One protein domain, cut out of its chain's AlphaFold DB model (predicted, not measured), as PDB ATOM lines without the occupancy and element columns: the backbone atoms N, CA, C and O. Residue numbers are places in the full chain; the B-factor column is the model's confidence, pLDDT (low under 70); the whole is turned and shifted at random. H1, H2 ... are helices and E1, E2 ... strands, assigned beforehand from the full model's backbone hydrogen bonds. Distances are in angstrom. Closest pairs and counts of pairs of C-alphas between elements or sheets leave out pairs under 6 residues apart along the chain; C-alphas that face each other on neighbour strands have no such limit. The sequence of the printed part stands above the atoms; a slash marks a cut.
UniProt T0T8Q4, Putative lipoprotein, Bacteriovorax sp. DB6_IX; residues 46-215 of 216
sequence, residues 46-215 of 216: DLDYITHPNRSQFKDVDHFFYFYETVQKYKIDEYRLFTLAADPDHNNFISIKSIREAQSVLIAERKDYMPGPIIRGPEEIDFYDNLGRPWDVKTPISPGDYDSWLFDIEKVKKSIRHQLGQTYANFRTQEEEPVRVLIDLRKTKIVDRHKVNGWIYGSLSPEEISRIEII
ATOM      1  N   ASP A  46     -58.230  -5.661 -63.472       48.84
ATOM      2  CA  ASP A  46     -57.113  -4.756 -63.155       48.84
ATOM      3  C   ASP A  46     -55.777  -5.511 -62.953       48.84
ATOM      4  O   ASP A  46     -55.004  -5.262 -62.033       48.84
ATOM      5  N   LEU A  47     -55.509  -6.520 -63.795       52.31
ATOM      6  CA  LEU A  47     -54.288  -7.331 -63.712       52.31
ATOM      7  C   LEU A  47     -53.043  -6.589 -64.221       52.31
ATOM      8  O   LEU A  47     -51.939  -7.095 -64.020       52.31
ATOM      9  N   ASP A  48     -53.193  -5.388 -64.796       50.56
ATOM     10  CA  ASP A  48     -52.068  -4.473 -65.052       50.56
ATOM     11  C   ASP A  48     -51.270  -4.231 -63.747       50.56
ATOM     12  O   ASP A  48     -50.041  -4.123 -63.763       50.56
ATOM     13  N   TYR A  49     -51.961  -4.299 -62.602       50.69
ATOM     14  CA  TYR A  49     -51.420  -4.260 -61.244       50.69
ATOM     15  C   TYR A  49     -50.499  -5.457 -60.921       50.69
ATOM     16  O   TYR A  49     -49.438  -5.297 -60.320       50.69
ATOM     17  N   ILE A  50     -50.824  -6.674 -61.376       49.03
ATOM     18  CA  ILE A  50     -49.960  -7.863 -61.195       49.03
ATOM     19  C   ILE A  50     -48.652  -7.719 -61.987       49.03
ATOM     20  O   ILE A  50     -47.625  -8.274 -61.579       49.03
ATOM     21  N   THR A  51     -48.693  -6.952 -63.078       51.47
ATOM     22  CA  THR A  51     -47.566  -6.661 -63.973       51.47
ATOM     23  C   THR A  51     -46.874  -5.327 -63.690       51.47
ATOM     24  O   THR A  51     -46.038  -4.899 -64.485       51.47
ATOM     25  N   HIS A  52     -47.199  -4.651 -62.580       56.94
ATOM     26  CA  HIS A  52     -46.609  -3.351 -62.278       56.94
ATOM     27  C   HIS A  52     -45.080  -3.493 -62.149       56.94
ATOM     28  O   HIS A  52     -44.618  -4.367 -61.407       56.94
ATOM     29  N   PRO A  53     -44.275  -2.663 -62.844       56.50
ATOM     30  CA  PRO A  53     -42.828  -2.864 -62.938       56.50
ATOM     31  C   PRO A  53     -42.130  -2.810 -61.574       56.50
ATOM     32  O   PRO A  53     -41.070  -3.403 -61.406       56.50
ATOM     33  N   ASN A  54     -42.764  -2.183 -60.578       65.19
ATOM     34  CA  ASN A  54     -42.227  -2.038 -59.228       65.19
ATOM     35  C   ASN A  54     -42.766  -3.080 -58.236       65.19
ATOM     36  O   ASN A  54     -42.460  -3.003 -57.047       65.19
ATOM     37  N   ARG A  55     -43.552  -4.077 -58.678       62.34
ATOM     38  CA  ARG A  55     -44.069  -5.130 -57.786       62.34
ATOM     39  C   ARG A  55     -42.942  -5.873 -57.061       62.34
ATOM     40  O   ARG A  55     -43.127  -6.283 -55.921       62.34
ATOM     41  N   SER A  56     -41.772  -5.999 -57.688       73.56
ATOM     42  CA  SER A  56     -40.585  -6.617 -57.085       73.56
ATOM     43  C   SER A  56     -40.039  -5.865 -55.870       73.56
ATOM     44  O   SER A  56     -39.257  -6.445 -55.126       73.56
ATOM     45  N   GLN A  57     -40.419  -4.600 -55.663       86.44
ATOM     46  CA  GLN A  57     -40.013  -3.816 -54.492       86.44
ATOM     47  C   GLN A  57     -40.952  -4.018 -53.300       86.44
ATOM     48  O   GLN A  57     -40.602  -3.640 -52.189       86.44
ATOM     49  N   PHE A  58     -42.117  -4.644 -53.482       90.38
ATOM     50  CA  PHE A  58     -42.978  -5.045 -52.371       90.38
ATOM     51  C   PHE A  58     -42.577  -6.425 -51.864       90.38
ATOM     52  O   PHE A  58     -42.235  -7.313 -52.644       90.38
ATOM     53  N   LYS A  59     -42.664  -6.622 -50.545       84.81
ATOM     54  CA  LYS A  59     -42.302  -7.902 -49.922       84.81
ATOM     55  C   LYS A  59     -43.139  -9.080 -50.439       84.81
ATOM     56  O   LYS A  59     -42.612 -10.172 -50.628       84.81
ATOM     57  N   ASP A  60     -44.431  -8.854 -50.659       86.88
ATOM     58  CA  ASP A  60     -45.366  -9.805 -51.262       86.88
ATOM     59  C   ASP A  60     -46.607  -9.065 -51.814       86.88
ATOM     60  O   ASP A  60     -46.640  -7.835 -51.905       86.88
ATOM     61  N   VAL A  61     -47.631  -9.816 -52.229       86.25
ATOM     62  CA  VAL A  61     -48.854  -9.253 -52.818       86.25
ATOM     63  C   VAL A  61     -49.728  -8.501 -51.804       86.25
ATOM     64  O   VAL A  61     -50.357  -7.507 -52.170       86.25
ATOM     65  N   ASP A  62     -49.735  -8.911 -50.537       90.38
ATOM     66  CA  ASP A  62     -50.563  -8.285 -49.500       90.38
ATOM     67  C   ASP A  62     -50.032  -6.890 -49.163       90.38
ATOM     68  O   ASP A  62     -50.791  -5.941 -48.963       90.38
ATOM     69  N   HIS A  63     -48.709  -6.741 -49.177       92.00
ATOM     70  CA  HIS A  63     -48.015  -5.467 -49.012       92.00
ATOM     71  C   HIS A  63     -48.394  -4.445 -50.076       92.00
ATOM     72  O   HIS A  63     -48.632  -3.273 -49.779       92.00
ATOM     73  N   PHE A  64     -48.468  -4.910 -51.316       91.12
ATOM     74  CA  PHE A  64     -48.860  -4.096 -52.445       91.12
ATOM     75  C   PHE A  64     -50.330  -3.681 -52.335       91.12
ATOM     76  O   PHE A  64     -50.630  -2.492 -52.389       91.12
ATOM     77  N   PHE A  65     -51.255  -4.615 -52.085       91.69
ATOM     78  CA  PHE A  65     -52.662  -4.258 -51.851       91.69
ATOM     79  C   PHE A  65     -52.827  -3.257 -50.705       91.69
ATOM     80  O   PHE A  65     -53.534  -2.264 -50.858       91.69
ATOM     81  N   TYR A  66     -52.112  -3.451 -49.596       94.00
ATOM     82  CA  TYR A  66     -52.133  -2.518 -48.475       94.00
ATOM     83  C   TYR A  66     -51.632  -1.113 -48.859       94.00
ATOM     84  O   TYR A  66     -52.198  -0.106 -48.417       94.00
ATOM     85  N   PHE A  67     -50.591  -1.019 -49.692       94.56
ATOM     86  CA  PHE A  67     -50.107   0.247 -50.246       94.56
ATOM     87  C   PHE A  67     -51.197   0.956 -51.049       94.56
ATOM     88  O   PHE A  67     -51.526   2.109 -50.766       94.56
ATOM     89  N   TYR A  68     -51.814   0.254 -51.995       91.69
ATOM     90  CA  TYR A  68     -52.835   0.838 -52.858       91.69
ATOM     91  C   TYR A  68     -54.094   1.241 -52.085       91.69
ATOM     92  O   TYR A  68     -54.601   2.354 -52.243       91.69
ATOM     93  N   GLU A  69     -54.560   0.396 -51.165       94.00
ATOM     94  CA  GLU A  69     -55.644   0.756 -50.250       94.00
ATOM     95  C   GLU A  69     -55.309   2.022 -49.454       94.00
ATOM     96  O   GLU A  69     -56.184   2.857 -49.222       94.00
ATOM     97  N   THR A  70     -54.045   2.199 -49.060       94.56
ATOM     98  CA  THR A  70     -53.583   3.397 -48.352       94.56
ATOM     99  C   THR A  70     -53.651   4.639 -49.244       94.56
ATOM    100  O   THR A  70     -54.187   5.660 -48.802       94.56
ATOM    101  N   VAL A  71     -53.192   4.555 -50.499       93.38
ATOM    102  CA  VAL A  71     -53.316   5.631 -51.502       93.38
ATOM    103  C   VAL A  71     -54.778   6.058 -51.646       93.38
ATOM    104  O   VAL A  71     -55.105   7.230 -51.440       93.38
ATOM    105  N   GLN A  72     -55.670   5.099 -51.900       93.56
ATOM    106  CA  GLN A  72     -57.089   5.362 -52.145       93.56
ATOM    107  C   GLN A  72     -57.804   5.904 -50.903       93.56
ATOM    108  O   GLN A  72     -58.469   6.941 -50.948       93.56
ATOM    109  N   LYS A  73     -57.641   5.232 -49.758       92.56
ATOM    110  CA  LYS A  73     -58.352   5.568 -48.517       92.56
ATOM    111  C   LYS A  73     -57.961   6.937 -47.972       92.56
ATOM    112  O   LYS A  73     -58.820   7.658 -47.468       92.56
ATOM    113  N   TYR A  74     -56.677   7.284 -48.033       91.25
ATOM    114  CA  TYR A  74     -56.158   8.516 -47.431       91.25
ATOM    115  C   TYR A  74     -55.923   9.638 -48.448       91.25
ATOM    116  O   TYR A  74     -55.539  10.745 -48.051       91.25
ATOM    117  N   LYS A  75     -56.195   9.379 -49.738       92.62
ATOM    118  CA  LYS A  75     -55.946  10.307 -50.849       92.62
ATOM    119  C   LYS A  75     -54.519  10.848 -50.773       92.62
ATOM    120  O   LYS A  75     -54.296  12.055 -50.653       92.62
ATOM    121  N   ILE A  76     -53.567   9.931 -50.656       92.88
ATOM    122  CA  ILE A  76     -52.141  10.244 -50.590       92.88
ATOM    123  C   ILE A  76     -51.583  10.178 -52.008       92.88
ATOM    124  O   ILE A  76     -52.011   9.333 -52.787       92.88
ATOM    125  N   ASP A  77     -50.657  11.075 -52.337       93.25
ATOM    126  CA  ASP A  77     -49.923  10.996 -53.597       93.25
ATOM    127  C   ASP A  77     -49.148   9.672 -53.666       93.25
ATOM    128  O   ASP A  77     -48.333   9.368 -52.790       93.25
ATOM    129  N   GLU A  78     -49.444   8.874 -54.689       91.88
ATOM    130  CA  GLU A  78     -48.906   7.524 -54.843       91.88
ATOM    131  C   GLU A  78     -47.378   7.533 -54.916       91.88
ATOM    132  O   GLU A  78     -46.722   6.778 -54.200       91.88
ATOM    133  N   TYR A  79     -46.809   8.436 -55.716       93.12
ATOM    134  CA  TYR A  79     -45.365   8.540 -55.899       93.12
ATOM    135  C   TYR A  79     -44.644   8.890 -54.590       93.12
ATOM    136  O   TYR A  79     -43.613   8.297 -54.254       93.12
ATOM    137  N   ARG A  80     -45.200   9.814 -53.803       95.69
ATOM    138  CA  ARG A  80     -44.648  10.155 -52.490       95.69
ATOM    139  C   ARG A  80     -44.765   9.026 -51.486       95.69
ATOM    140  O   ARG A  80     -43.793   8.783 -50.773       95.69
ATOM    141  N   LEU A  81     -45.901   8.328 -51.423       96.94
ATOM    142  CA  LEU A  81     -46.019   7.166 -50.542       96.94
ATOM    143  C   LEU A  81     -45.005   6.092 -50.936       96.94
ATOM    144  O   LEU A  81     -44.362   5.519 -50.065       96.94
ATOM    145  N   PHE A  82     -44.842   5.853 -52.239       95.12
ATOM    146  CA  PHE A  82     -43.907   4.869 -52.771       95.12
ATOM    147  C   PHE A  82     -42.469   5.179 -52.352       95.12
ATOM    148  O   PHE A  82     -41.791   4.338 -51.768       95.12
ATOM    149  N   THR A  83     -42.039   6.420 -52.581       94.69
ATOM    150  CA  THR A  83     -40.678   6.877 -52.274       94.69
ATOM    151  C   THR A  83     -40.383   6.831 -50.776       94.69
ATOM    152  O   THR A  83     -39.300   6.426 -50.369       94.69
ATOM    153  N   LEU A  84     -41.344   7.230 -49.938       97.31
ATOM    154  CA  LEU A  84     -41.165   7.259 -48.486       97.31
ATOM    155  C   LEU A  84     -41.314   5.889 -47.819       97.31
ATOM    156  O   LEU A  84     -40.862   5.726 -46.693       97.31
ATOM    157  N   ALA A  85     -41.968   4.923 -48.465       97.62
ATOM    158  CA  ALA A  85     -42.130   3.577 -47.919       97.62
ATOM    159  C   ALA A  85     -40.985   2.624 -48.306       97.62
ATOM    160  O   ALA A  85     -40.925   1.511 -47.778       97.62
ATOM    161  N   ALA A  86     -40.101   3.029 -49.221       94.56
ATOM    162  CA  ALA A  86     -38.891   2.290 -49.562       94.56
ATOM    163  C   ALA A  86     -37.906   2.364 -48.386       94.56
ATOM    164  O   ALA A  86     -37.394   3.434 -48.073       94.56
ATOM    165  N   ASP A  87     -37.689   1.238 -47.708       93.38
ATOM    166  CA  ASP A  87     -36.944   1.192 -46.451       93.38
ATOM    167  C   ASP A  87     -35.469   0.787 -46.659       93.38
ATOM    168  O   ASP A  87     -35.221  -0.376 -47.003       93.38
ATOM    169  N   PRO A  88     -34.489   1.692 -46.454       93.94
ATOM    170  CA  PRO A  88     -33.072   1.382 -46.640       93.94
ATOM    171  C   PRO A  88     -32.581   0.217 -45.778       93.94
ATOM    172  O   PRO A  88     -31.883  -0.646 -46.308       93.94
ATOM    173  N   ASP A  89     -33.061   0.101 -44.531       92.50
ATOM    174  CA  ASP A  89     -32.708  -0.993 -43.604       92.50
ATOM    175  C   ASP A  89     -33.080  -2.382 -44.158       92.50
ATOM    176  O   ASP A  89     -32.624  -3.424 -43.681       92.50
ATOM    177  N   HIS A  90     -33.942  -2.416 -45.176       91.50
ATOM    178  CA  HIS A  90     -34.438  -3.626 -45.807       91.50
ATOM    179  C   HIS A  90     -34.240  -3.588 -47.327       91.50
ATOM    180  O   HIS A  90     -35.122  -4.019 -48.062       91.50
ATOM    181  N   ASN A  91     -33.098  -3.100 -47.827       90.19
ATOM    182  CA  ASN A  91     -32.778  -3.062 -49.267       90.19
ATOM    183  C   ASN A  91     -33.841  -2.339 -50.118       90.19
ATOM    184  O   ASN A  91     -34.116  -2.734 -51.253       90.19
ATOM    185  N   ASN A  92     -34.459  -1.293 -49.567       91.19
ATOM    186  CA  ASN A  92     -35.559  -0.544 -50.176       91.19
ATOM    187  C   ASN A  92     -36.838  -1.366 -50.419       91.19
ATOM    188  O   ASN A  92     -37.687  -0.958 -51.215       91.19
ATOM    189  N   PHE A  93     -37.011  -2.504 -49.735       93.56
ATOM    190  CA  PHE A  93     -38.271  -3.240 -49.776       93.56
ATOM    191  C   PHE A  93     -39.383  -2.464 -49.065       93.56
ATOM    192  O   PHE A  93     -39.224  -1.954 -47.957       93.56
ATOM    193  N   ILE A  94     -40.555  -2.442 -49.691       94.88
ATOM    194  CA  ILE A  94     -41.757  -1.813 -49.166       94.88
ATOM    195  C   ILE A  94     -42.531  -2.843 -48.338       94.88
ATOM    196  O   ILE A  94     -43.039  -3.851 -48.851       94.88
ATOM    197  N   SER A  95     -42.616  -2.577 -47.033       96.12
ATOM    198  CA  SER A  95     -43.297  -3.408 -46.042       96.12
ATOM    199  C   SER A  95     -44.595  -2.743 -45.535       96.12
ATOM    200  O   SER A  95     -44.755  -1.532 -45.627       96.12
ATOM    201  N   ILE A  96     -45.538  -3.486 -44.932       96.50
ATOM    202  CA  ILE A  96     -46.757  -2.888 -44.343       96.50
ATOM    203  C   ILE A  96     -46.367  -1.904 -43.236       96.50
ATOM    204  O   ILE A  96     -47.045  -0.899 -43.019       96.50
ATOM    205  N   LYS A  97     -45.268  -2.205 -42.535       96.19
ATOM    206  CA  LYS A  97     -44.674  -1.339 -41.523       96.19
ATOM    207  C   LYS A  97     -44.187  -0.026 -42.155       96.19
ATOM    208  O   LYS A  97     -44.698   1.020 -41.772       96.19
ATOM    209  N   SER A  98     -43.337  -0.084 -43.180       97.62
ATOM    210  CA  SER A  98     -42.803   1.127 -43.821       97.62
ATOM    211  C   SER A  98     -43.885   1.944 -44.538       97.62
ATOM    212  O   SER A  98     -43.865   3.171 -44.493       97.62
ATOM    213  N   ILE A  99     -44.919   1.298 -45.095       98.06
ATOM    214  CA  ILE A  99     -46.100   1.994 -45.635       98.06
ATOM    215  C   ILE A  99     -46.829   2.768 -44.528       98.06
ATOM    216  O   ILE A  99     -47.249   3.900 -44.751       98.06
ATOM    217  N   ARG A 100     -46.998   2.187 -43.331       97.75
ATOM    218  CA  ARG A 100     -47.624   2.882 -42.190       97.75
ATOM    219  C   ARG A 100     -46.796   4.071 -41.728       97.75
ATOM    220  O   ARG A 100     -47.372   5.118 -41.443       97.75
ATOM    221  N   GLU A 101     -45.482   3.916 -41.653       98.06
ATOM    222  CA  GLU A 101     -44.565   4.985 -41.255       98.06
ATOM    223  C   GLU A 101     -44.622   6.140 -42.264       98.06
ATOM    224  O   GLU A 101     -44.953   7.267 -41.889       98.06
ATOM    225  N   ALA A 102     -44.478   5.840 -43.559       98.38
ATOM    226  CA  ALA A 102     -44.609   6.806 -44.652       98.38
ATOM    227  C   ALA A 102     -45.977   7.511 -44.662       98.38
ATOM    228  O   ALA A 102     -46.080   8.733 -44.788       98.38
ATOM    229  N   GLN A 103     -47.056   6.751 -44.473       98.12
ATOM    230  CA  GLN A 103     -48.404   7.297 -44.361       98.12
ATOM    231  C   GLN A 103     -48.530   8.268 -43.174       98.12
ATOM    232  O   GLN A 103     -49.236   9.274 -43.271       98.12
ATOM    233  N   SER A 104     -47.887   7.958 -42.046       98.19
ATOM    234  CA  SER A 104     -47.960   8.762 -40.823       98.19
ATOM    235  C   SER A 104     -47.310  10.123 -41.029       98.19
ATOM    236  O   SER A 104     -47.952  11.138 -40.758       98.19
ATOM    237  N   VAL A 105     -46.102  10.158 -41.599       98.19
ATOM    238  CA  VAL A 105     -45.395  11.420 -41.864       98.19
ATOM    239  C   VAL A 105     -46.083  12.260 -42.928       98.19
ATOM    240  O   VAL A 105     -46.172  13.468 -42.762       98.19
ATOM    241  N   LEU A 106     -46.669  11.657 -43.967       97.94
ATOM    242  CA  LEU A 106     -47.425  12.407 -44.981       97.94
ATOM    243  C   LEU A 106     -48.691  13.050 -44.408       97.94
ATOM    244  O   LEU A 106     -49.126  14.111 -44.856       97.94
ATOM    245  N   ILE A 107     -49.302  12.413 -43.412       96.38
ATOM    246  CA  ILE A 107     -50.466  12.968 -42.722       96.38
ATOM    247  C   ILE A 107     -50.049  14.031 -41.711       96.38
ATOM    248  O   ILE A 107     -50.757  15.028 -41.589       96.38
ATOM    249  N   ALA A 108     -48.919  13.848 -41.027       97.44
ATOM    250  CA  ALA A 108     -48.337  14.862 -40.157       97.44
ATOM    251  C   ALA A 108     -47.923  16.115 -40.948       97.44
ATOM    252  O   ALA A 108     -48.263  17.221 -40.543       97.44
ATOM    253  N   GLU A 109     -47.300  15.932 -42.114       96.94
ATOM    254  CA  GLU A 109     -46.933  16.994 -43.056       96.94
ATOM    255  C   GLU A 109     -48.168  17.780 -43.515       96.94
ATOM    256  O   GLU A 109     -48.214  18.996 -43.392       96.94
ATOM    257  N   ARG A 110     -49.223  17.085 -43.968       95.81
ATOM    258  CA  ARG A 110     -50.476  17.722 -44.418       95.81
ATOM    259  C   ARG A 110     -51.194  18.503 -43.311       95.81
ATOM    260  O   ARG A 110     -52.024  19.355 -43.612       95.81
ATOM    261  N   LYS A 111     -50.959  18.145 -42.048       95.25
ATOM    262  CA  LYS A 111     -51.576  18.770 -40.872       95.25
ATOM    263  C   LYS A 111     -50.664  19.787 -40.181       95.25
ATOM    264  O   LYS A 111     -51.012  20.232 -39.093       95.25
ATOM    265  N   ASP A 112     -49.521  20.111 -40.782       95.56
ATOM    266  CA  ASP A 112     -48.522  21.035 -40.238       95.56
ATOM    267  C   ASP A 112     -47.944  20.617 -38.870       95.56
ATOM    268  O   ASP A 112     -47.399  21.444 -38.142       95.56
ATOM    269  N   TYR A 113     -48.011  19.326 -38.518       95.25
ATOM    270  CA  TYR A 113     -47.308  18.785 -37.342       95.25
ATOM    271  C   TYR A 113     -45.819  18.568 -37.619       95.25
ATOM    272  O   TYR A 113     -45.000  18.574 -36.708       95.25
ATOM    273  N   MET A 114     -45.455  18.367 -38.888       95.94
ATOM    274  CA  MET A 114     -44.070  18.226 -39.322       95.94
ATOM    275  C   MET A 114     -43.799  19.144 -40.516       95.94
ATOM    276  O   MET A 114     -44.601  19.159 -41.452       95.94
ATOM    277  N   PRO A 115     -42.673  19.879 -40.542       95.50
ATOM    278  CA  PRO A 115     -42.356  20.750 -41.671       95.50
ATOM    279  C   PRO A 115     -42.063  19.987 -42.972       95.50
ATOM    280  O   PRO A 115     -41.043  19.314 -43.102       95.50
ATOM    281  N   GLY A 116     -42.938  20.122 -43.969       93.88
ATOM    282  CA  GLY A 116     -42.776  19.510 -45.293       93.88
ATOM    283  C   GLY A 116     -41.904  20.313 -46.269       93.88
ATOM    284  O   GLY A 116     -41.770  21.530 -46.117       93.88
ATOM    285  N   PRO A 117     -41.320  19.681 -47.305       96.56
ATOM    286  CA  PRO A 117     -41.477  18.271 -47.659       96.56
ATOM    287  C   PRO A 117     -40.606  17.331 -46.811       96.56
ATOM    288  O   PRO A 117     -39.422  17.588 -46.608       96.56
ATOM    289  N   ILE A 118     -41.200  16.219 -46.371       97.44
ATOM    290  CA  ILE A 118     -40.512  15.102 -45.712       97.44
ATOM    291  C   ILE A 118     -39.814  14.211 -46.748       97.44
ATOM    292  O   ILE A 118     -40.395  13.890 -47.793       97.44
ATOM    293  N   ILE A 119     -38.602  13.761 -46.429       97.44
ATOM    294  CA  ILE A 119     -37.820  12.801 -47.222       97.44
ATOM    295  C   ILE A 119     -37.485  11.555 -46.392       97.44
ATOM    296  O   ILE A 119     -37.419  11.634 -45.167       97.44
ATOM    297  N   ARG A 120     -37.280  10.406 -47.051       97.81
ATOM    298  CA  ARG A 120     -36.814   9.169 -46.399       97.81
ATOM    299  C   ARG A 120     -35.367   9.361 -45.943       97.81
ATOM    300  O   ARG A 120     -34.558   9.898 -46.702       97.81
ATOM    301  N   GLY A 121     -35.074   8.972 -44.706       96.69
ATOM    302  CA  GLY A 121     -33.717   8.953 -44.174       96.69
ATOM    303  C   GLY A 121     -32.913   7.751 -44.686       96.69
ATOM    304  O   GLY A 121     -33.476   6.884 -45.352       96.69
ATOM    305  N   PRO A 122     -31.593   7.714 -44.453       95.19
ATOM    306  CA  PRO A 122     -30.764   6.525 -44.652       95.19
ATOM    307  C   PRO A 122     -31.096   5.427 -43.622       95.19
ATOM    308  O   PRO A 122     -32.087   5.507 -42.905       95.19
ATOM    309  N   GLU A 123     -30.266   4.387 -43.553       92.88
ATOM    310  CA  GLU A 123     -30.361   3.378 -42.495       92.88
ATOM    311  C   GLU A 123     -30.341   4.024 -41.095       92.88
ATOM    312  O   GLU A 123     -29.727   5.076 -40.886       92.88
ATOM    313  N   GLU A 124     -31.028   3.385 -40.144       92.69
ATOM    314  CA  GLU A 124     -31.169   3.787 -38.730       92.69
ATOM    315  C   GLU A 124     -32.040   5.026 -38.433       92.69
ATOM    316  O   GLU A 124     -32.492   5.178 -37.293       92.69
ATOM    317  N   ILE A 125     -32.334   5.883 -39.419       96.50
ATOM    318  CA  ILE A 125     -33.233   7.037 -39.255       96.50
ATOM    319  C   ILE A 125     -34.350   7.038 -40.295       96.50
ATOM    320  O   ILE A 125     -34.126   6.994 -41.501       96.50
ATOM    321  N   ASP A 126     -35.597   7.141 -39.840       97.69
ATOM    322  CA  ASP A 126     -36.721   6.952 -40.748       97.69
ATOM    323  C   ASP A 126     -36.879   8.092 -41.762       97.69
ATOM    324  O   ASP A 126     -37.115   7.841 -42.949       97.69
ATOM    325  N   PHE A 127     -36.813   9.349 -41.313       98.62
ATOM    326  CA  PHE A 127     -37.127  10.508 -42.146       98.62
ATOM    327  C   PHE A 127     -36.344  11.761 -41.758       98.62
ATOM    328  O   PHE A 127     -35.877  11.915 -40.630       98.62
ATOM    329  N   TYR A 128     -36.309  12.713 -42.689       98.50
ATOM    330  CA  TYR A 128     -35.936  14.096 -42.422       98.50
ATOM    331  C   TYR A 128     -37.052  15.049 -42.814       98.50
ATOM    332  O   TYR A 128     -37.740  14.846 -43.818       98.50
ATOM    333  N   ASP A 129     -37.197  16.119 -42.037       98.12
ATOM    334  CA  ASP A 129     -38.079  17.224 -42.394       98.12
ATOM    335  C   ASP A 129     -37.405  18.256 -43.306       98.12
ATOM    336  O   ASP A 129     -36.226  18.150 -43.663       98.12
ATOM    337  N   ASN A 130     -38.151  19.292 -43.692       96.44
ATOM    338  CA  ASN A 130     -37.636  20.310 -44.599       96.44
ATOM    339  C   ASN A 130     -36.489  21.148 -44.022       96.44
ATOM    340  O   ASN A 130     -35.794  21.794 -44.806       96.44
ATOM    341  N   LEU A 131     -36.263  21.129 -42.705       96.94
ATOM    342  CA  LEU A 131     -35.142  21.783 -42.032       96.94
ATOM    343  C   LEU A 131     -33.939  20.838 -41.893       96.94
ATOM    344  O   LEU A 131     -32.898  21.246 -41.385       96.94
ATOM    345  N   GLY A 132     -34.061  19.601 -42.380       97.50
ATOM    346  CA  GLY A 132     -33.035  18.570 -42.294       97.50
ATOM    347  C   GLY A 132     -32.993  17.864 -40.943       97.50
ATOM    348  O   GLY A 132     -32.029  17.162 -40.665       97.50
ATOM    349  N   ARG A 133     -34.009  18.030 -40.094       98.44
ATOM    350  CA  ARG A 133     -34.000  17.478 -38.736       98.44
ATOM    351  C   ARG A 133     -34.399  16.001 -38.757       98.44
ATOM    352  O   ARG A 133     -35.332  15.673 -39.493       98.44
ATOM    353  N   PRO A 134     -33.729  15.126 -37.987       98.50
ATOM    354  CA  PRO A 134     -33.995  13.689 -38.005       98.50
ATOM    355  C   PRO A 134     -35.286  13.333 -37.255       98.50
ATOM    356  O   PRO A 134     -35.513  13.797 -36.132       98.50
ATOM    357  N   TRP A 135     -36.106  12.481 -37.870       98.69
ATOM    358  CA  TRP A 135     -37.358  11.965 -37.323       98.69
ATOM    359  C   TRP A 135     -37.410  10.442 -37.387       98.69
ATOM    360  O   TRP A 135     -37.203   9.844 -38.440       98.69
ATOM    361  N   ASP A 136     -37.780   9.831 -36.269       98.50
ATOM    362  CA  ASP A 136     -38.177   8.432 -36.178       98.50
ATOM    363  C   ASP A 136     -39.705   8.334 -36.014       98.50
ATOM    364  O   ASP A 136     -40.342   9.209 -35.412       98.50
ATOM    365  N   VAL A 137     -40.318   7.291 -36.579       98.44
ATOM    366  CA  VAL A 137     -41.773   7.119 -36.555       98.44
ATOM    367  C   VAL A 137     -42.159   5.864 -35.797       98.44
ATOM    368  O   VAL A 137     -41.701   4.755 -36.061       98.44
ATOM    369  N   LYS A 138     -43.106   6.012 -34.872       98.06
ATOM    370  CA  LYS A 138     -43.691   4.903 -34.122       98.06
ATOM    371  C   LYS A 138     -45.170   4.782 -34.443       98.06
ATOM    372  O   LYS A 138     -45.966   5.651 -34.107       98.06
ATOM    373  N   THR A 139     -45.561   3.653 -35.033       97.94
ATOM    374  CA  THR A 139     -46.965   3.338 -35.344       97.94
ATOM    375  C   THR A 139     -47.469   2.160 -34.494       97.94
ATOM    376  O   THR A 139     -47.663   1.061 -35.027       97.94
ATOM    377  N   PRO A 140     -47.624   2.299 -33.161       96.88
ATOM    378  CA  PRO A 140     -48.099   1.205 -32.321       96.88
ATOM    379  C   PRO A 140     -49.526   0.791 -32.712       96.88
ATOM    380  O   PRO A 140     -50.411   1.611 -32.953       96.88
ATOM    381  N   ILE A 141     -49.770  -0.513 -32.769       95.88
ATOM    382  CA  ILE A 141     -51.057  -1.085 -33.176       95.88
ATOM    383  C   ILE A 141     -51.620  -1.821 -31.970       95.88
ATOM    384  O   ILE A 141     -50.865  -2.477 -31.256       95.88
ATOM    385  N   SER A 142     -52.925  -1.716 -31.742       96.81
ATOM    386  CA  SER A 142     -53.607  -2.563 -30.759       96.81
ATOM    387  C   SER A 142     -54.105  -3.849 -31.415       96.81
ATOM    388  O   SER A 142     -54.478  -3.806 -32.591       96.81
ATOM    389  N   PRO A 143     -54.174  -4.964 -30.670       96.06
ATOM    390  CA  PRO A 143     -54.738  -6.204 -31.189       96.06
ATOM    391  C   PRO A 143     -56.191  -6.001 -31.625       96.06
ATOM    392  O   PRO A 143     -56.968  -5.296 -30.964       96.06
ATOM    393  N   GLY A 144     -56.562  -6.631 -32.737       94.44
ATOM    394  CA  GLY A 144     -57.951  -6.808 -33.138       94.44
ATOM    395  C   GLY A 144     -58.724  -7.647 -32.119       94.44
ATOM    396  O   GLY A 144     -58.156  -8.216 -31.192       94.44
ATOM    397  N   ASP A 145     -60.044  -7.726 -32.268       92.31
ATOM    398  CA  ASP A 145     -60.898  -8.410 -31.279       92.31
ATOM    399  C   ASP A 145     -60.709  -9.937 -31.258       92.31
ATOM    400  O   ASP A 145     -61.092 -10.592 -30.294       92.31
ATOM    401  N   TYR A 146     -60.082 -10.487 -32.301       94.19
ATOM    402  CA  TYR A 146     -59.785 -11.915 -32.451       94.19
ATOM    403  C   TYR A 146     -58.286 -12.236 -32.371       94.19
ATOM    404  O   TYR A 146     -57.900 -13.392 -32.534       94.19
ATOM    405  N   ASP A 147     -57.440 -11.232 -32.140       95.06
ATOM    406  CA  ASP A 147     -56.004 -11.437 -32.005       95.06
ATOM    407  C   ASP A 147     -55.678 -12.035 -30.629       95.06
ATOM    408  O   ASP A 147     -56.197 -11.599 -29.603       95.06
ATOM    409  N   SER A 148     -54.780 -13.020 -30.590       95.00
ATOM    410  CA  SER A 148     -54.385 -13.699 -29.347       95.00
ATOM    411  C   SER A 148     -53.290 -12.975 -28.554       95.00
ATOM    412  O   SER A 148     -52.921 -13.421 -27.469       95.00
ATOM    413  N   TRP A 149     -52.713 -11.905 -29.105       96.00
ATOM    414  CA  TRP A 149     -51.628 -11.146 -28.482       96.00
ATOM    415  C   TRP A 149     -52.164  -9.899 -27.770       96.00
ATOM    416  O   TRP A 149     -53.235  -9.388 -28.092       96.00
ATOM    417  N   LEU A 150     -51.415  -9.403 -26.785       96.38
ATOM    418  CA  LEU A 150     -51.790  -8.231 -25.992       96.38
ATOM    419  C   LEU A 150     -50.936  -7.022 -26.361       96.38
ATOM    420  O   LEU A 150     -49.757  -7.154 -26.683       96.38
ATOM    421  N   PHE A 151     -51.527  -5.832 -26.254       97.69
ATOM    422  CA  PHE A 151     -50.787  -4.588 -26.418       97.69
ATOM    423  C   PHE A 151     -49.700  -4.453 -25.343       97.69
ATOM    424  O   PHE A 151     -49.997  -4.295 -24.156       97.69
ATOM    425  N   ASP A 152     -48.442  -4.496 -25.776       97.56
ATOM    426  CA  ASP A 152     -47.271  -4.375 -24.914       97.56
ATOM    427  C   ASP A 152     -46.794  -2.921 -24.864       97.56
ATOM    428  O   ASP A 152     -46.061  -2.436 -25.733       97.56
ATOM    429  N   ILE A 153     -47.221  -2.220 -23.815       97.75
ATOM    430  CA  ILE A 153     -46.806  -0.840 -23.582       97.75
ATOM    431  C   ILE A 153     -45.304  -0.735 -23.279       97.75
ATOM    432  O   ILE A 153     -44.686   0.242 -23.688       97.75
ATOM    433  N   GLU A 154     -44.679  -1.721 -22.629       98.25
ATOM    434  CA  GLU A 154     -43.253  -1.652 -22.279       98.25
ATOM    435  C   GLU A 154     -42.370  -1.697 -23.526       98.25
ATOM    436  O   GLU A 154     -41.393  -0.949 -23.627       98.25
ATOM    437  N   LYS A 155     -42.763  -2.482 -24.534       97.50
ATOM    438  CA  LYS A 155     -42.105  -2.466 -25.847       97.50
ATOM    439  C   LYS A 155     -42.183  -1.089 -26.511       97.50
ATOM    440  O   LYS A 155     -41.177  -0.613 -27.039       97.50
ATOM    441  N   VAL A 156     -43.347  -0.436 -26.459       98.00
ATOM    442  CA  VAL A 156     -43.538   0.915 -27.015       98.00
ATOM    443  C   VAL A 156     -42.678   1.936 -26.266       98.00
ATOM    444  O   VAL A 156     -41.922   2.672 -26.900       98.00
ATOM    445  N   LYS A 157     -42.708   1.924 -24.926       98.38
ATOM    446  CA  LYS A 157     -41.889   2.800 -24.071       98.38
ATOM    447  C   LYS A 157     -40.402   2.662 -24.370       98.38
ATOM    448  O   LYS A 157     -39.713   3.664 -24.551       98.38
ATOM    449  N   LYS A 158     -39.906   1.420 -24.430       98.44
ATOM    450  CA  LYS A 158     -38.500   1.121 -24.719       98.44
ATOM    451  C   LYS A 158     -38.099   1.660 -26.088       98.44
ATOM    452  O   LYS A 158     -37.041   2.265 -26.207       98.44
ATOM    453  N   SER A 159     -38.948   1.462 -27.095       97.50
ATOM    454  CA  SER A 159     -38.684   1.923 -28.458       97.50
ATOM    455  C   SER A 159     -38.636   3.452 -28.554       97.50
ATOM    456  O   SER A 159     -37.709   3.978 -29.156       97.50
ATOM    457  N   ILE A 160     -39.566   4.163 -27.905       98.38
ATOM    458  CA  ILE A 160     -39.574   5.635 -27.878       98.38
ATOM    459  C   ILE A 160     -38.361   6.174 -27.112       98.38
ATOM    460  O   ILE A 160     -37.646   7.028 -27.625       98.38
ATOM    461  N   ARG A 161     -38.074   5.655 -25.908       98.25
ATOM    462  CA  ARG A 161     -36.911   6.098 -25.114       98.25
ATOM    463  C   ARG A 161     -35.590   5.870 -25.821       98.25
ATOM    464  O   ARG A 161     -34.712   6.718 -25.732       98.25
ATOM    465  N   HIS A 162     -35.449   4.726 -26.488       97.94
ATOM    466  CA  HIS A 162     -34.242   4.431 -27.243       97.94
ATOM    467  C   HIS A 162     -33.964   5.537 -28.264       97.94
ATOM    468  O   HIS A 162     -32.857   6.071 -28.259       97.94
ATOM    469  N   GLN A 163     -34.985   5.938 -29.029       97.88
ATOM    470  CA  GLN A 163     -34.857   6.972 -30.057       97.88
ATOM    471  C   GLN A 163     -34.679   8.377 -29.491       97.88
ATOM    472  O   GLN A 163     -33.844   9.129 -29.973       97.88
ATOM    473  N   LEU A 164     -35.375   8.724 -28.406       98.12
ATOM    474  CA  LEU A 164     -35.167  10.016 -27.746       98.12
ATOM    475  C   LEU A 164     -33.743  10.196 -27.204       98.12
ATOM    476  O   LEU A 164     -33.316  11.339 -27.035       98.12
ATOM    477  N   GLY A 165     -33.036   9.098 -26.927       97.69
ATOM    478  CA  GLY A 165     -31.633   9.097 -26.516       97.69
ATOM    479  C   GLY A 165     -30.622   9.068 -27.667       97.69
ATOM    480  O   GLY A 165     -29.430   9.054 -27.380       97.69
ATOM    481  N   GLN A 166     -31.065   9.018 -28.929       98.12
ATOM    482  CA  GLN A 166     -30.177   9.071 -30.092       98.12
ATOM    483  C   GLN A 166     -30.005  10.506 -30.601       98.12
ATOM    484  O   GLN A 166     -30.893  11.360 -30.466       98.12
ATOM    485  N   THR A 167     -28.868  10.738 -31.246       98.19
ATOM    486  CA  THR A 167     -28.646  11.877 -32.136       98.19
ATOM    487  C   THR A 167     -28.410  11.366 -33.548       98.19
ATOM    488  O   THR A 167     -28.080  10.196 -33.745       98.19
ATOM    489  N   TYR A 168     -28.641  12.232 -34.524       98.06
ATOM    490  CA  TYR A 168     -28.288  11.964 -35.905       98.06
ATOM    491  C   TYR A 168     -27.927  13.276 -36.597       98.06
ATOM    492  O   TYR A 168     -28.504  14.326 -36.291       98.06
ATOM    493  N   ALA A 169     -27.009  13.220 -37.558       98.00
ATOM    494  CA  ALA A 169     -26.637  14.378 -38.353       98.00
ATOM    495  C   ALA A 169     -27.860  14.983 -39.061       98.00
ATOM    496  O   ALA A 169     -28.597  14.301 -39.786       98.00
ATOM    497  N   ASN A 170     -28.058  16.287 -38.880       98.06
ATOM    498  CA  ASN A 170     -29.019  17.058 -39.648       98.06
ATOM    499  C   ASN A 170     -28.644  16.980 -41.135       98.06
ATOM    500  O   ASN A 170     -27.521  17.293 -41.528       98.06
ATOM    501  N   PHE A 171     -29.596  16.605 -41.986       95.31
ATOM    502  CA  PHE A 171     -29.363  16.379 -43.412       95.31
ATOM    503  C   PHE A 171     -28.785  17.604 -44.141       95.31
ATOM    504  O   PHE A 171     -28.034  17.464 -45.106       95.31
ATOM    505  N   ARG A 172     -29.107  18.821 -43.688       95.38
ATOM    506  CA  ARG A 172     -28.651  20.074 -44.301       95.38
ATOM    507  C   ARG A 172     -27.353  20.594 -43.702       95.38
ATOM    508  O   ARG A 172     -26.481  21.009 -44.458       95.38
ATOM    509  N   THR A 173     -27.249  20.634 -42.375       97.25
ATOM    510  CA  THR A 173     -26.106  21.265 -41.684       97.25
ATOM    511  C   THR A 173     -24.996  20.279 -41.347       97.25
ATOM    512  O   THR A 173     -23.870  20.710 -41.123       97.25
ATOM    513  N   GLN A 174     -25.295  18.976 -41.348       97.00
ATOM    514  CA  GLN A 174     -24.414  17.889 -40.906       97.00
ATOM    515  C   GLN A 174     -24.045  17.949 -39.412       97.00
ATOM    516  O   GLN A 174     -23.194  17.193 -38.955       97.00
ATOM    517  N   GLU A 175     -24.692  18.823 -38.639       98.12
ATOM    518  CA  GLU A 175     -24.533  18.885 -37.186       98.12
ATOM    519  C   GLU A 175     -25.394  17.811 -36.518       98.12
ATOM    520  O   GLU A 175     -26.538  17.591 -36.918       98.12
ATOM    521  N   GLU A 176     -24.856  17.150 -35.494       98.19
ATOM    522  CA  GLU A 176     -25.607  16.176 -34.701       98.19
ATOM    523  C   GLU A 176     -26.771  16.855 -33.977       98.19
ATOM    524  O   GLU A 176     -26.578  17.748 -33.149       98.19
ATOM    525  N   GLU A 177     -27.988  16.401 -34.266       98.06
ATOM    526  CA  GLU A 177     -29.200  16.857 -33.602       98.06
ATOM    527  C   GLU A 177     -29.902  15.706 -32.877       98.06
ATOM    528  O   GLU A 177     -29.902  14.573 -33.363       98.06
ATOM    529  N   PRO A 178     -30.585  15.977 -31.750       98.31
ATOM    530  CA  PRO A 178     -31.447  14.988 -31.122       98.31
ATOM    531  C   PRO A 178     -32.545  14.511 -32.078       98.31
ATOM    532  O   PRO A 178     -33.241  15.321 -32.706       98.31
ATOM    533  N   VAL A 179     -32.758  13.196 -32.123       98.56
ATOM    534  CA  VAL A 179     -33.845  12.597 -32.904       98.56
ATOM    535  C   VAL A 179     -35.197  13.054 -32.353       98.56
ATOM    536  O   VAL A 179     -35.414  13.131 -31.138       98.56
ATOM    537  N   ARG A 180     -36.112  13.389 -33.263       98.69
ATOM    538  CA  ARG A 180     -37.517  13.693 -32.969       98.69
ATOM    539  C   ARG A 180     -38.366  12.467 -33.256       98.69
ATOM    540  O   ARG A 180     -37.987  11.629 -34.066       98.69
ATOM    541  N   VAL A 181     -39.505  12.341 -32.585       98.69
ATOM    542  CA  VAL A 181     -40.337  11.139 -32.691       98.69
ATOM    543  C   VAL A 181     -41.763  11.519 -33.059       98.69
ATOM    544  O   VAL A 181     -42.435  12.230 -32.317       98.69
ATOM    545  N   LEU A 182     -42.250  11.000 -34.184       98.75
ATOM    546  CA  LEU A 182     -43.669  11.040 -34.527       98.75
ATOM    547  C   LEU A 182     -44.340   9.759 -34.033       98.75
ATOM    548  O   LEU A 182     -43.930   8.655 -34.387       98.75
ATOM    549  N   ILE A 183     -45.422   9.887 -33.273       98.62
ATOM    550  CA  ILE A 183     -46.200   8.754 -32.772       98.62
ATOM    551  C   ILE A 183     -47.585   8.763 -33.422       98.62
ATOM    552  O   ILE A 183     -48.403   9.645 -33.159       98.62
ATOM    553  N   ASP A 184     -47.876   7.749 -34.239       98.38
ATOM    554  CA  ASP A 184     -49.200   7.543 -34.830       98.38
ATOM    555  C   ASP A 184     -50.036   6.548 -34.028       98.38
ATOM    556  O   ASP A 184     -49.873   5.329 -34.118       98.38
ATOM    557  N   LEU A 185     -50.990   7.093 -33.279       98.19
ATOM    558  CA  LEU A 185     -51.921   6.355 -32.441       98.19
ATOM    559  C   LEU A 185     -53.266   6.070 -33.120       98.19
ATOM    560  O   LEU A 185     -54.146   5.451 -32.518       98.19
ATOM    561  N   ARG A 186     -53.470   6.466 -34.382       96.12
ATOM    562  CA  ARG A 186     -54.777   6.332 -35.057       96.12
ATOM    563  C   ARG A 186     -55.226   4.879 -35.201       96.12
ATOM    564  O   ARG A 186     -56.427   4.613 -35.232       96.12
ATOM    565  N   LYS A 187     -54.283   3.932 -35.255       94.94
ATOM    566  CA  LYS A 187     -54.548   2.478 -35.282       94.94
ATOM    567  C   LYS A 187     -54.424   1.796 -33.911       94.94
ATOM    568  O   LYS A 187     -54.489   0.572 -33.823       94.94
ATOM    569  N   THR A 188     -54.269   2.572 -32.845       97.38
ATOM    570  CA  THR A 188     -54.259   2.108 -31.455       97.38
ATOM    571  C   THR A 188     -55.666   2.253 -30.859       97.38
ATOM    572  O   THR A 188     -56.343   3.254 -31.108       97.38
ATOM    573  N   LYS A 189     -56.134   1.280 -30.074       97.44
ATOM    574  CA  LYS A 189     -57.414   1.346 -29.342       97.44
ATOM    575  C   LYS A 189     -57.343   2.430 -28.263       97.44
ATOM    576  O   LYS A 189     -56.290   2.642 -27.673       97.44
ATOM    577  N   ILE A 190     -58.473   3.073 -27.954       97.50
ATOM    578  CA  ILE A 190     -58.554   4.207 -27.007       97.50
ATOM    579  C   ILE A 190     -57.871   3.894 -25.664       97.50
ATOM    580  O   ILE A 190     -57.066   4.687 -25.182       97.50
ATOM    581  N   VAL A 191     -58.122   2.711 -25.095       97.12
ATOM    582  CA  VAL A 191     -57.514   2.283 -23.822       97.12
ATOM    583  C   VAL A 191     -55.986   2.226 -23.876       97.12
ATOM    584  O   VAL A 191     -55.323   2.588 -22.911       97.12
ATOM    585  N   ASP A 192     -55.415   1.823 -25.008       98.19
ATOM    586  CA  ASP A 192     -53.969   1.731 -25.191       98.19
ATOM    587  C   ASP A 192     -53.362   3.099 -25.526       98.19
ATOM    588  O   ASP A 192     -52.274   3.411 -25.043       98.19
ATOM    589  N   ARG A 193     -54.095   3.973 -26.235       98.12
ATOM    590  CA  ARG A 193     -53.700   5.384 -26.413       98.12
ATOM    591  C   ARG A 193     -53.531   6.082 -25.073       98.12
ATOM    592  O   ARG A 193     -52.541   6.775 -24.870       98.12
ATOM    593  N   HIS A 194     -54.458   5.865 -24.137       98.25
ATOM    594  CA  HIS A 194     -54.344   6.423 -22.791       98.25
ATOM    595  C   HIS A 194     -53.117   5.901 -22.041       98.25
ATOM    596  O   HIS A 194     -52.481   6.680 -21.336       98.25
ATOM    597  N   LYS A 195     -52.736   4.628 -22.222       98.31
ATOM    598  CA  LYS A 195     -51.491   4.092 -21.642       98.31
ATOM    599  C   LYS A 195     -50.259   4.785 -22.225       98.31
ATOM    600  O   LYS A 195     -49.362   5.143 -21.467       98.31
ATOM    601  N   VAL A 196     -50.222   4.985 -23.546       98.38
ATOM    602  CA  VAL A 196     -49.114   5.680 -24.221       98.38
ATOM    603  C   VAL A 196     -49.041   7.140 -23.772       98.38
ATOM    604  O   VAL A 196     -48.014   7.552 -23.243       98.38
ATOM    605  N   ASN A 197     -50.136   7.895 -23.886       98.31
ATOM    606  CA  ASN A 197     -50.186   9.310 -23.505       98.31
ATOM    607  C   ASN A 197     -49.904   9.512 -22.010       98.31
ATOM    608  O   ASN A 197     -49.124  10.384 -21.642       98.31
ATOM    609  N   GLY A 198     -50.503   8.689 -21.145       98.38
ATOM    610  CA  GLY A 198     -50.286   8.762 -19.699       98.38
ATOM    611  C   GLY A 198     -48.828   8.523 -19.317       98.38
ATOM    612  O   GLY A 198     -48.313   9.182 -18.418       98.38
ATOM    613  N   TRP A 199     -48.135   7.635 -20.031       98.44
ATOM    614  CA  TRP A 199     -46.699   7.465 -19.852       98.44
ATOM    615  C   TRP A 199     -45.892   8.652 -20.396       98.44
ATOM    616  O   TRP A 199     -45.046   9.158 -19.668       98.44
ATOM    617  N   ILE A 200     -46.156   9.121 -21.622       98.44
ATOM    618  CA  ILE A 200     -45.428  10.255 -22.226       98.44
ATOM    619  C   ILE A 200     -45.478  11.468 -21.295       98.44
ATOM    620  O   ILE A 200     -44.440  11.959 -20.861       98.44
ATOM    621  N   TYR A 201     -46.680  11.903 -20.916       98.25
ATOM    622  CA  TYR A 201     -46.860  13.118 -20.118       98.25
ATOM    623  C   TYR A 201     -46.598  12.922 -18.620       98.25
ATOM    624  O   TYR A 201     -46.462  13.901 -17.893       98.25
ATOM    625  N   GLY A 202     -46.537  11.676 -18.143       98.25
ATOM    626  CA  GLY A 202     -46.281  11.357 -16.738       98.25
ATOM    627  C   GLY A 202     -44.851  10.910 -16.431       98.25
ATOM    628  O   GLY A 202     -44.518  10.742 -15.262       98.25
ATOM    629  N   SER A 203     -44.016  10.629 -17.438       98.25
ATOM    630  CA  SER A 203     -42.699   9.998 -17.232       98.25
ATOM    631  C   SER A 203     -41.558  10.547 -18.086       98.25
ATOM    632  O   SER A 203     -40.420  10.135 -17.852       98.25
ATOM    633  N   LEU A 204     -41.829  11.406 -19.072       98.31
ATOM    634  CA  LEU A 204     -40.791  12.067 -19.865       98.31
ATOM    635  C   LEU A 204     -40.576  13.502 -19.382       98.31
ATOM    636  O   LEU A 204     -41.483  14.141 -18.843       98.31
ATOM    637  N   SER A 205     -39.358  14.002 -19.561       98.19
ATOM    638  CA  SER A 205     -39.013  15.390 -19.264       98.19
ATOM    639  C   SER A 205     -39.659  16.359 -20.271       98.19
ATOM    640  O   SER A 205     -39.984  15.961 -21.393       98.19
ATOM    641  N   PRO A 206     -39.811  17.655 -19.932       98.31
ATOM    642  CA  PRO A 206     -40.327  18.650 -20.873       98.31
ATOM    643  C   PRO A 206     -39.528  18.749 -22.184       98.31
ATOM    644  O   PRO A 206     -40.111  18.991 -23.236       98.31
ATOM    645  N   GLU A 207     -38.213  18.533 -22.130       97.56
ATOM    646  CA  GLU A 207     -37.328  18.528 -23.302       97.56
ATOM    647  C   GLU A 207     -37.532  17.292 -24.191       97.56
ATOM    648  O   GLU A 207     -37.469  17.371 -25.415       97.56
ATOM    649  N   GLU A 208     -37.797  16.130 -23.600       98.31
ATOM    650  CA  GLU A 208     -38.160  14.940 -24.372       98.31
ATOM    651  C   GLU A 208     -39.538  15.104 -25.017       98.31
ATOM    652  O   GLU A 208     -39.717  14.769 -26.186       98.31
ATOM    653  N   ILE A 209     -40.502  15.664 -24.278       98.50
ATOM    654  CA  ILE A 209     -41.862  15.905 -24.771       98.50
ATOM    655  C   ILE A 209     -41.860  16.907 -25.930       98.50
ATOM    656  O   ILE A 209     -42.596  16.704 -26.890       98.50
ATOM    657  N   SER A 210     -41.018  17.947 -25.896       97.81
ATOM    658  CA  SER A 210     -40.945  18.946 -26.975       97.81
ATOM    659  C   SER A 210     -40.415  18.395 -28.306       97.81
ATOM    660  O   SER A 210     -40.515  19.068 -29.331       97.81
ATOM    661  N   ARG A 211     -39.862  17.175 -28.306       98.00
ATOM    662  CA  ARG A 211     -39.402  16.452 -29.500       98.00
ATOM    663  C   ARG A 211     -40.386  15.386 -29.981       98.00
ATOM    664  O   ARG A 211     -40.064  14.664 -30.927       98.00
ATOM    665  N   ILE A 212     -41.545  15.255 -29.337       98.50
ATOM    666  CA  ILE A 212     -42.575  14.282 -29.695       98.50
ATOM    667  C   ILE A 212     -43.759  14.986 -30.345       98.50
ATOM    668  O   ILE A 212     -44.368  15.869 -29.749       98.50
ATOM    669  N   GLU A 213     -44.162  14.483 -31.508       98.38
ATOM    670  CA  GLU A 213     -45.443  14.811 -32.129       98.38
ATOM    671  C   GLU A 213     -46.371  13.598 -32.089       98.38
ATOM    672  O   GLU A 213     -45.948  12.470 -32.349       98.38
ATOM    673  N   ILE A 214     -47.648  13.806 -31.764       98.06
ATOM    674  CA  ILE A 214     -48.635  12.721 -31.653       98.06
ATOM    675  C   ILE A 214     -49.801  12.980 -32.602       98.06
ATOM    676  O   ILE A 214     -50.506  13.981 -32.481       98.06
ATOM    677  N   ILE A 215     -50.076  12.019 -33.485       96.94
ATOM    678  CA  ILE A 215     -51.303  11.988 -34.288       96.94
ATOM    679  C   ILE A 215     -52.235  10.895 -33.765       96.94
ATOM    680  O   ILE A 215     -51.822   9.760 -33.538       96.94
TER     681      ILE A 215
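This is residues 46 to 215 of the 216 residues of the protein "Putative lipoprotein" of Bacteriovorax sp. DB6_IX (UniProt T0T8Q4). A small sheet of three parallel strands, E1, E4 and E5, makes the core, with H3 crossing one face and H4 running along the other; H1 and H2 pack on H3, farther out from the sheet. H5 packs on residues 153 to 157 of H4, and the hairpin of E2 and E3 reaches beyond the end of the sheet where E4 begins. You are reading 170 residues with six named helices and five named strands, in the order H1 H2 H3 E1 H4 E2 E3 E4 H5 H6 E5, of mixed class, helices and strands. The larger sheet has the order E1 E4 E5, and E2 and E3 make a second, antiparallel one. The whole is compact, with a radius of gyration of the C-alphas of 16.5 A and spans of 52 by 46 by 27 A.

Begin at Asp 46; residues 46 to 60 hold no named element. Find C-alpha 61 at (-48.854, -9.253, -52.818); from there H1 runs to residue 74, 20.0 A away. H2 is residues 78 to 85, and H3, residues 96 to 110, covers 20.9 A. After a long link, look for E1 at residues 134 to 138, with C-alpha 134 at (-33.995, 13.689, -38.005) and a length of 13.6 A. H4, residues 153 to 164, is 16.5 A long. E2 is residues 167 to 169 and E3 residues 176 to 178; E4, residues 180 to 184, is 13.3 A long. H5 runs from 190 to 203 over 19.5 A, H6 is residues 206 to 209, and E5, residues 212 to 215, ends with C-alpha 215 at (-51.303, 11.988, -34.288).

Start with E4, the inner strand. It is parallel to E1 at 27 degrees, where you find N 136 and O 180 2.9 A apart, within hydrogen-bond range. On its other side it is parallel to E5 at 19 degrees, with N 183 and O 213 at 2.8 A. E4, H5, H6 and E5 form a strand-helix-strand unit, two parallel neighbour strands with helices between, with a right-handed crossover. H3 and H4 lie on opposite faces of this sheet, giving three layers. H3 has a height over the sheet of 8.4 A and runs across the strands, at 76 degrees to E5 on the local plane; its closest C-alphas to E1 are those of Glu 101 and Val 137, 5.9 A. H4 has a height of 10.1 A and runs along the strands, at 5 degrees to E4 on the local plane. H2 touches H3 at a steep tilt of 64 degrees, opposite ways, closest at the C-alphas of Ala 85 and Ser 98, 4.8 A. H1 touches H3 at a shallow tilt of 16 degrees, the same way, closest at the C-alphas of His 63 and Ile 96, 5.5 A. H4 touches H5 with residues 153 to 157 alone, at a steep tilt of 46 degrees, closest at the C-alphas of Ile 153 and Val 196, 6.9 A. The packing of the helices is only just mostly crossed, with 1 of 3 such pairs at a shallow tilt. H6 is close to H5 but not clearly touching, with the C-alphas of Ile 200 and Ile 209 7.1 A apart. In the hairpin of E2 and E3, N 168 and O 177 are 2.9 A apart, within hydrogen-bond range; E3 runs on into E4 at 40 degrees. In H1, H2, H3, H4 and H5 every O i to N i+4 pair is within hydrogen-bond range; H6 is too short for one, and its single O i to N i+3 pair is not within range.

The two C-alphas farthest apart are those of Leu 47 and Ser 205, 52.2 A. The printed part has no cut. The long links are H3 to E1, 23 residues, and E1 to H4, 14 residues; in the first, residues 127 to 128 pair antiparallel with residues 134 to 135 of E1. The mean pLDDT of the printed part is 93.6, and residues 46 to 55 are under 70.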